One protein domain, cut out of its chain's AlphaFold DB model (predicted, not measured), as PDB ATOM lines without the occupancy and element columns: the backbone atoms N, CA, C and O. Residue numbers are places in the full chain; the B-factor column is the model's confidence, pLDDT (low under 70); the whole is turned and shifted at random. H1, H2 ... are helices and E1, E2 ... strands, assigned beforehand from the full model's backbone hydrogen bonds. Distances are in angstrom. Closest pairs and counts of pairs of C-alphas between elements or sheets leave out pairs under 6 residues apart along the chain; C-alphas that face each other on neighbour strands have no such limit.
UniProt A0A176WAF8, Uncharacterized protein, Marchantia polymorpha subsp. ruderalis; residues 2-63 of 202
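Overview. This is residues 2 to 63 of the 202 residues of an uncharacterized protein of Marchantia polymorpha subsp. ruderalis (UniProt A0A176WAF8). With little regular structure, the domain is a small, strongly twisted three-stranded sheet, joined by a long strung-out link, residues 13 to 27, to a short helix, H1, well away from it. The 62 printed residues hold H1, E1, E2, E3 in turn; the sheet, order E1 - E2 - E3, is an antiparallel meander, each strand the antiparallel neighbour of the one before. The class is mixed, with 21 residues in named elements; the whole is extended, radius of gyration of the C-alphas 17.3 A, spanning 57 by 19 by 17 A.

Arrangement. H1, residues 8 to 12, is not on the sheet; its every O i to N i+4 pair is within hydrogen-bond range. E1, residues 28 to 32, and E2, residues 42 to 49, form a hairpin at 123 degrees; N 29 and O 45 are 2.8 A apart, within hydrogen-bond range. E2 bends by 61 degrees at residue 46. E2 and E3, residues 58 to 60, form a hairpin at 118 degrees, with N 48 and O 58 within hydrogen-bond range at 2.8 A.

Along the chain. H1 begins at C-alpha 8 (-33.250, 27.109, -28.105) and measures 6.4 A. E1 measures 13.5 A and E2 18.9 A. E3, 6.9 A, ends at C-alpha 60 (-23.943, -3.800, -29.550).

Size, cuts and confidence. The farthest C-alphas, of Ala 2 and Lys 37, are 58.6 A apart. The printed part has no cut. Residues 51 to 56 stand free. Of the printed part, 31 residues are under pLDDT 70, among them 12 to 23.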
ATOM      1  N   ALA A   2     -35.519  35.064 -36.549       45.56
ATOM      2  CA  ALA A   2     -34.780  33.803 -36.525       45.56
ATOM      3  C   ALA A   2     -33.745  33.833 -35.392       45.56
ATOM      4  O   ALA A   2     -33.106  34.861 -35.172       45.56
ATOM      5  N   LEU A   3     -33.586  32.727 -34.666       55.12
ATOM      6  CA  LEU A   3     -32.714  32.602 -33.491       55.12
ATOM      7  C   LEU A   3     -31.211  32.589 -33.844       55.12
ATOM      8  O   LEU A   3     -30.485  31.797 -33.271       55.12
ATOM      9  N   ASN A   4     -30.723  33.419 -34.779       63.34
ATOM     10  CA  ASN A   4     -29.299  33.577 -35.142       63.34
ATOM     11  C   ASN A   4     -28.476  32.266 -35.121       63.34
ATOM     12  O   ASN A   4     -27.362  32.242 -34.598       63.34
ATOM     13  N   CYS A   5     -29.050  31.176 -35.644       56.16
ATOM     14  CA  CYS A   5     -28.456  29.833 -35.667       56.16
ATOM     15  C   CYS A   5     -28.031  29.263 -34.294       56.16
ATOM     16  O   CYS A   5     -27.172  28.391 -34.238       56.16
ATOM     17  N   LYS A   6     -28.622  29.737 -33.193       57.34
ATOM     18  CA  LYS A   6     -28.446  29.190 -31.843       57.34
ATOM     19  C   LYS A   6     -29.581  28.239 -31.515       57.34
ATOM     20  O   LYS A   6     -30.744  28.514 -31.827       57.34
ATOM     21  N   THR A   7     -29.250  27.131 -30.867       62.03
ATOM     22  CA  THR A   7     -30.270  26.189 -30.404       62.03
ATOM     23  C   THR A   7     -31.096  26.824 -29.273       62.03
ATOM     24  O   THR A   7     -30.556  27.604 -28.484       62.03
ATOM     25  N   PRO A   8     -32.407  26.537 -29.161       64.44
ATOM     26  CA  PRO A   8     -33.250  27.109 -28.105       64.44
ATOM     27  C   PRO A   8     -32.705  26.870 -26.688       64.44
ATOM     28  O   PRO A   8     -32.864  27.713 -25.807       64.44
ATOM     29  N   GLU A   9     -32.013  25.748 -26.485       61.03
ATOM     30  CA  GLU A   9     -31.388  25.390 -25.214       61.03
ATOM     31  C   GLU A   9     -30.192  26.289 -24.858       61.03
ATOM     32  O   GLU A   9     -30.078  26.696 -23.704       61.03
ATOM     33  N   GLU A  10     -29.365  26.691 -25.829       63.81
ATOM     34  CA  GLU A  10     -28.247  27.637 -25.631       63.81
ATOM     35  C   GLU A  10     -28.704  29.074 -25.352       63.81
ATOM     36  O   GLU A  10     -27.965  29.873 -24.773       63.81
ATOM     37  N   VAL A  11     -29.908  29.437 -25.798       72.12
ATOM     38  CA  VAL A  11     -30.503  30.746 -25.493       72.12
ATOM     39  C   VAL A  11     -31.044  30.769 -24.062       72.12
ATOM     40  O   VAL A  11     -31.004  31.809 -23.410       72.12
ATOM     41  N   TRP A  12     -31.519  29.625 -23.566       62.94
ATOM     42  CA  TRP A  12     -32.136  29.506 -22.246       62.94
ATOM     43  C   TRP A  12     -31.131  29.209 -21.129       62.94
ATOM     44  O   TRP A  12     -31.205  29.775 -20.040       62.94
ATOM     45  N   LYS A  13     -30.165  28.330 -21.393       59.53
ATOM     46  CA  LYS A  13     -29.042  28.027 -20.511       59.53
ATOM     47  C   LYS A  13     -27.848  28.723 -21.141       59.53
ATOM     48  O   LYS A  13     -27.390  28.307 -22.195       59.53
ATOM     49  N   SER A  14     -27.336  29.789 -20.532       57.53
ATOM     50  CA  SER A  14     -26.219  30.608 -21.039       57.53
ATOM     51  C   SER A  14     -24.859  29.875 -21.087       57.53
ATOM     52  O   SER A  14     -23.807  30.484 -20.891       57.53
ATOM     53  N   HIS A  15     -24.874  28.558 -21.289       61.31
ATOM     54  CA  HIS A  15     -23.746  27.660 -21.423       61.31
ATOM     55  C   HIS A  15     -23.957  26.819 -22.682       61.31
ATOM     56  O   HIS A  15     -24.977  26.152 -22.827       61.31
ATOM     57  N   THR A  16     -22.986  26.833 -23.589       56.72
ATOM     58  CA  THR A  16     -22.981  25.933 -24.741       56.72
ATOM     59  C   THR A  16     -22.549  24.556 -24.252       56.72
ATOM     60  O   THR A  16     -21.399  24.385 -23.831       56.72
ATOM     61  N   SER A  17     -23.460  23.584 -24.250       58.12
ATOM     62  CA  SER A  17     -23.124  22.190 -23.956       58.12
ATOM     63  C   SER A  17     -22.010  21.750 -24.905       58.12
ATOM     64  O   SER A  17     -22.157  21.847 -26.121       58.12
ATOM     65  N   LYS A  18     -20.863  21.314 -24.374       59.38
ATOM     66  CA  LYS A  18     -19.760  20.821 -25.208       59.38
ATOM     67  C   LYS A  18     -20.176  19.493 -25.832       59.38
ATOM     68  O   LYS A  18     -20.192  18.469 -25.154       59.38
ATOM     69  N   LEU A  19     -20.519  19.527 -27.115       64.44
ATOM     70  CA  LEU A  19     -20.931  18.356 -27.892       64.44
ATOM     71  C   LEU A  19     -19.739  17.575 -28.473       64.44
ATOM     72  O   LEU A  19     -19.948  16.619 -29.207       64.44
ATOM     73  N   ASP A  20     -18.500  17.933 -28.113       64.88
ATOM     74  CA  ASP A  20     -17.259  17.316 -28.619       64.88
ATOM     75  C   ASP A  20     -17.196  15.792 -28.398       64.88
ATOM     76  O   ASP A  20     -16.487  15.082 -29.104       64.88
ATOM     77  N   ASN A  21     -17.954  15.285 -27.421       62.19
ATOM     78  CA  ASN A  21     -17.993  13.870 -27.057       62.19
ATOM     79  C   ASN A  21     -19.201  13.116 -27.641       62.19
ATOM     80  O   ASN A  21     -19.370  11.935 -27.322       62.19
ATOM     81  N   LEU A  22     -20.043  13.770 -28.458       64.94
ATOM     82  CA  LEU A  22     -21.157  13.122 -29.149       64.94
ATOM     83  C   LEU A  22     -20.653  12.344 -30.367       64.94
ATOM     84  O   LEU A  22     -20.080  12.895 -31.304       64.94
ATOM     85  N   LYS A  23     -20.907  11.043 -30.356       67.44
ATOM     86  CA  LYS A  23     -20.662  10.123 -31.455       67.44
ATOM     87  C   LYS A  23     -21.958   9.894 -32.213       67.44
ATOM     88  O   LYS A  23     -23.042   9.872 -31.633       67.44
ATOM     89  N   VAL A  24     -21.827   9.722 -33.523       72.25
ATOM     90  CA  VAL A  24     -22.948   9.395 -34.404       72.25
ATOM     91  C   VAL A  24     -23.445   7.992 -34.065       72.25
ATOM     92  O   VAL A  24     -22.650   7.057 -33.990       72.25
ATOM     93  N   PHE A  25     -24.753   7.851 -33.860       75.62
ATOM     94  CA  PHE A  25     -25.409   6.559 -33.658       75.62
ATOM     95  C   PHE A  25     -25.073   5.586 -34.798       75.62
ATOM     96  O   PHE A  25     -25.000   5.986 -35.957       75.62
ATOM     97  N   VAL A  26     -24.892   4.304 -34.472       72.94
ATOM     98  CA  VAL A  26     -24.555   3.228 -35.425       72.94
ATOM     99  C   VAL A  26     -23.148   3.378 -36.035       72.94
ATOM    100  O   VAL A  26     -22.844   2.831 -37.092       72.94
ATOM    101  N   CYS A  27     -22.235   4.106 -35.380       80.94
ATOM    102  CA  CYS A  27     -20.832   4.104 -35.794       80.94
ATOM    103  C   CYS A  27     -20.106   2.839 -35.312       80.94
ATOM    104  O   CYS A  27     -20.378   2.325 -34.225       80.94
ATOM    105  N   VAL A  28     -19.118   2.377 -36.083       82.62
ATOM    106  CA  VAL A  28     -18.217   1.304 -35.640       82.62
ATOM    107  C   VAL A  28     -17.387   1.797 -34.454       82.62
ATOM    108  O   VAL A  28     -16.758   2.855 -34.513       82.62
ATOM    109  N   ALA A  29     -17.376   1.020 -33.378       81.12
ATOM    110  CA  ALA A  29     -16.621   1.274 -32.160       81.12
ATOM    111  C   ALA A  29     -15.798   0.039 -31.777       81.12
ATOM    112  O   ALA A  29     -16.054  -1.067 -32.248       81.12
ATOM    113  N   TYR A  30     -14.798   0.232 -30.920       82.44
ATOM    114  CA  TYR A  30     -13.961  -0.853 -30.421       82.44
ATOM    115  C   TYR A  30     -14.030  -0.889 -28.897       82.44
ATOM    116  O   TYR A  30     -13.674   0.091 -28.241       82.44
ATOM    117  N   MET A  31     -14.499  -2.005 -28.346       81.44
ATOM    118  CA  MET A  31     -14.539  -2.259 -26.908       81.44
ATOM    119  C   MET A  31     -13.219  -2.877 -26.463       81.44
ATOM    120  O   MET A  31     -12.711  -3.793 -27.106       81.44
ATOM    121  N   HIS A  32     -12.655  -2.394 -25.361       79.12
ATOM    122  CA  HIS A  32     -11.442  -2.976 -24.800       79.12
ATOM    123  C   HIS A  32     -11.772  -4.270 -24.046       79.12
ATOM    124  O   HIS A  32     -12.477  -4.224 -23.042       79.12
ATOM    125  N   GLN A  33     -11.228  -5.402 -24.498       77.25
ATOM    126  CA  GLN A  33     -11.387  -6.692 -23.828       77.25
ATOM    127  C   GLN A  33     -10.140  -6.978 -22.984       77.25
ATOM    128  O   GLN A  33      -9.007  -6.870 -23.465       77.25
ATOM    129  N   ARG A  34     -10.336  -7.297 -21.701       60.78
ATOM    130  CA  ARG A  34      -9.258  -7.706 -20.791       60.78
ATOM    131  C   ARG A  34      -9.266  -9.219 -20.640       60.78
ATOM    132  O   ARG A  34      -9.641  -9.730 -19.593       60.78
ATOM    133  N   GLU A  35      -8.814  -9.917 -21.669       66.25
ATOM    134  CA  GLU A  35      -8.531 -11.346 -21.568       66.25
ATOM    135  C   GLU A  35      -7.072 -11.634 -21.930       66.25
ATOM    136  O   GLU A  35      -6.334 -10.762 -22.391       66.25
ATOM    137  N   TYR A  36      -6.621 -12.809 -21.511       64.25
ATOM    138  CA  TYR A  36      -5.234 -13.217 -21.303       64.25
ATOM    139  C   TYR A  36      -4.324 -13.043 -22.534       64.25
ATOM    140  O   TYR A  36      -4.750 -12.813 -23.657       64.25
ATOM    141  N   LYS A  37      -3.021 -13.173 -22.258       61.22
ATOM    142  CA  LYS A  37      -1.799 -12.739 -22.970       61.22
ATOM    143  C   LYS A  37      -1.693 -12.918 -24.507       61.22
ATOM    144  O   LYS A  37      -0.652 -12.537 -25.039       61.22
ATOM    145  N   LEU A  38      -2.684 -13.480 -25.204       64.44
ATOM    146  CA  LEU A  38      -2.667 -13.739 -26.651       64.44
ATOM    147  C   LEU A  38      -3.951 -13.351 -27.420       64.44
ATOM    148  O   LEU A  38      -3.919 -13.428 -28.647       64.44
ATOM    149  N   ASP A  39      -5.025 -12.894 -26.769       63.97
ATOM    150  CA  ASP A  39      -6.265 -12.529 -27.475       63.97
ATOM    151  C   ASP A  39      -6.295 -11.065 -27.963       63.97
ATOM    152  O   ASP A  39      -5.574 -10.204 -27.434       63.97
ATOM    153  N   PRO A  40      -7.111 -10.742 -28.993       69.94
ATOM    154  CA  PRO A  40      -7.260  -9.380 -29.490       69.94
ATOM    155  C   PRO A  40      -7.704  -8.430 -28.376       69.94
ATOM    156  O   PRO A  40      -8.779  -8.553 -27.799       69.94
ATOM    157  N   ARG A  41      -6.885  -7.411 -28.112       71.06
ATOM    158  CA  ARG A  41      -7.089  -6.438 -27.023       71.06
ATOM    159  C   ARG A  41      -8.317  -5.527 -27.214       71.06
ATOM    160  O   ARG A  41      -8.638  -4.729 -26.330       71.06
ATOM    161  N   ALA A  42      -8.970  -5.601 -28.372       79.88
ATOM    162  CA  ALA A  42     -10.140  -4.810 -28.711       79.88
ATOM    163  C   ALA A  42     -11.095  -5.587 -29.630       79.88
ATOM    164  O   ALA A  42     -10.660  -6.149 -30.636       79.88
ATOM    165  N   LYS A  43     -12.390  -5.562 -29.306       81.94
ATOM    166  CA  LYS A  43     -13.471  -6.185 -30.078       81.94
ATOM    167  C   LYS A  43     -14.238  -5.129 -30.869       81.94
ATOM    168  O   LYS A  43     -14.500  -4.049 -30.346       81.94
ATOM    169  N   LYS A  44     -14.555  -5.412 -32.135       83.44
ATOM    170  CA  LYS A  44     -15.328  -4.509 -33.002       83.44
ATOM    171  C   LYS A  44     -16.815  -4.620 -32.653       83.44
ATOM    172  O   LYS A  44     -17.352  -5.715 -32.677       83.44
ATOM    173  N   CYS A  45     -17.466  -3.490 -32.394       83.19
ATOM    174  CA  CYS A  45     -18.875  -3.395 -32.013       83.19
ATOM    175  C   CYS A  45     -19.554  -2.213 -32.736       83.19
ATOM    176  O   CYS A  45     -18.887  -1.369 -33.344       83.19
ATOM    177  N   MET A  46     -20.878  -2.111 -32.636       83.88
ATOM    178  CA  MET A  46     -21.661  -0.956 -33.083       83.88
ATOM    179  C   MET A  46     -22.050  -0.056 -31.910       83.88
ATOM    180  O   MET A  46     -22.528  -0.526 -30.883       83.88
ATOM    181  N   PHE A  47     -21.877   1.254 -32.061       83.81
ATOM    182  CA  PHE A  47     -22.296   2.241 -31.070       83.81
ATOM    183  C   PHE A  47     -23.807   2.488 -31.129       83.81
ATOM    184  O   PHE A  47     -24.335   2.884 -32.166       83.81
ATOM    185  N   VAL A  48     -24.497   2.305 -30.006       84.31
ATOM    186  CA  VAL A  48     -25.963   2.405 -29.904       84.31
ATOM    187  C   VAL A  48     -26.405   3.669 -29.178       84.31
ATOM    188  O   VAL A  48     -27.501   4.157 -29.430       84.31
ATOM    189  N   GLY A  49     -25.579   4.228 -28.292       83.00
ATOM    190  CA  GLY A  49     -25.919   5.473 -27.610       83.00
ATOM    191  C   GLY A  49     -25.247   5.665 -26.262       83.00
ATOM    192  O   GLY A  49     -24.249   5.023 -25.940       83.00
ATOM    193  N   TYR A  50     -25.821   6.563 -25.467       81.88
ATOM    194  CA  TYR A  50     -25.347   6.914 -24.132       81.88
ATOM    195  C   TYR A  50     -26.332   6.385 -23.087       81.88
ATOM    196  O   TYR A  50     -27.537   6.587 -23.256       81.88
ATOM    197  N   PRO A  51     -25.870   5.701 -22.030       74.75
ATOM    198  CA  PRO A  51     -26.725   5.402 -20.894       74.75
ATOM    199  C   PRO A  51     -27.063   6.677 -20.118       74.75
ATOM    200  O   PRO A  51     -26.310   7.652 -20.125       74.75
ATOM    201  N   GLU A  52     -28.217   6.682 -19.461       72.00
ATOM    202  CA  GLU A  52     -28.645   7.818 -18.652       72.00
ATOM    203  C   GLU A  52     -27.878   7.819 -17.322       72.00
ATOM    204  O   GLU A  52     -27.781   6.797 -16.652       72.00
ATOM    205  N   GLY A  53     -27.303   8.963 -16.945       72.75
ATOM    206  CA  GLY A  53     -26.659   9.140 -15.637       72.75
ATOM    207  C   GLY A  53     -25.217   8.636 -15.502       72.75
ATOM    208  O   GLY A  53     -24.593   8.937 -14.488       72.75
ATOM    209  N   VAL A  54     -24.647   7.963 -16.508       74.00
ATOM    210  CA  VAL A  54     -23.247   7.495 -16.479       74.00
ATOM    211  C   VAL A  54     -22.446   7.979 -17.685       74.00
ATOM    212  O   VAL A  54     -22.944   8.104 -18.805       74.00
ATOM    213  N   LYS A  55     -21.158   8.247 -17.463       69.56
ATOM    214  CA  LYS A  55     -20.210   8.562 -18.533       69.56
ATOM    215  C   LYS A  55     -19.740   7.249 -19.167       69.56
ATOM    216  O   LYS A  55     -18.741   6.675 -18.753       69.56
ATOM    217  N   GLY A  56     -20.498   6.775 -20.149       74.44
ATOM    218  CA  GLY A  56     -20.230   5.517 -20.842       74.44
ATOM    219  C   GLY A  56     -20.902   5.452 -22.210       74.44
ATOM    220  O   GLY A  56     -21.658   6.349 -22.596       74.44
ATOM    221  N   TRP A  57     -20.613   4.392 -22.962       80.62
ATOM    222  CA  TRP A  57     -21.215   4.118 -24.269       80.62
ATOM    223  C   TRP A  57     -21.946   2.781 -24.232       80.62
ATOM    224  O   TRP A  57     -21.418   1.802 -23.715       80.62
ATOM    225  N   LYS A  58     -23.132   2.729 -24.839       81.69
ATOM    226  CA  LYS A  58     -23.840   1.486 -25.147       81.69
ATOM    227  C   LYS A  58     -23.312   0.942 -26.466       81.69
ATOM    228  O   LYS A  58     -23.374   1.634 -27.486       81.69
ATOM    229  N   LEU A  59     -22.792  -0.278 -26.436       83.69
ATOM    230  CA  LEU A  59     -22.254  -0.975 -27.598       83.69
ATOM    231  C   LEU A  59     -23.067  -2.251 -27.846       83.69
ATOM    232  O   LEU A  59     -23.393  -2.968 -26.907       83.69
ATOM    233  N   CYS A  60     -23.391  -2.524 -29.106       79.88
ATOM    234  CA  CYS A  60     -23.943  -3.800 -29.550       79.88
ATOM    235  C   CYS A  60     -22.854  -4.596 -30.255       79.88
ATOM    236  O   CYS A  60     -22.153  -4.074 -31.122       79.88
ATOM    237  N   ASP A  61     -22.743  -5.864 -29.903       77.94
ATOM    238  CA  ASP A  61     -21.830  -6.793 -30.544       77.94
ATOM    239  C   ASP A  61     -22.561  -7.546 -31.662       77.94
ATOM    240  O   ASP A  61     -23.669  -8.049 -31.458       77.94
ATOM    241  N   GLU A  62     -21.966  -7.606 -32.851       64.25
ATOM    242  CA  GLU A  62     -22.469  -8.452 -33.933       64.25
ATOM    243  C   GLU A  62     -22.034  -9.884 -33.605       64.25
ATOM    244  O   GLU A  62     -20.895 -10.267 -33.868       64.25
ATOM    245  N   ARG A  63     -22.909 -10.673 -32.963       56.56
ATOM    246  CA  ARG A  63     -22.650 -12.111 -32.805       56.56
ATOM    247  C   ARG A  63     -22.513 -12.706 -34.207       56.56
ATOM    248  O   ARG A  63     -23.436 -12.590 -35.007       56.56
TER     249      ARG A  63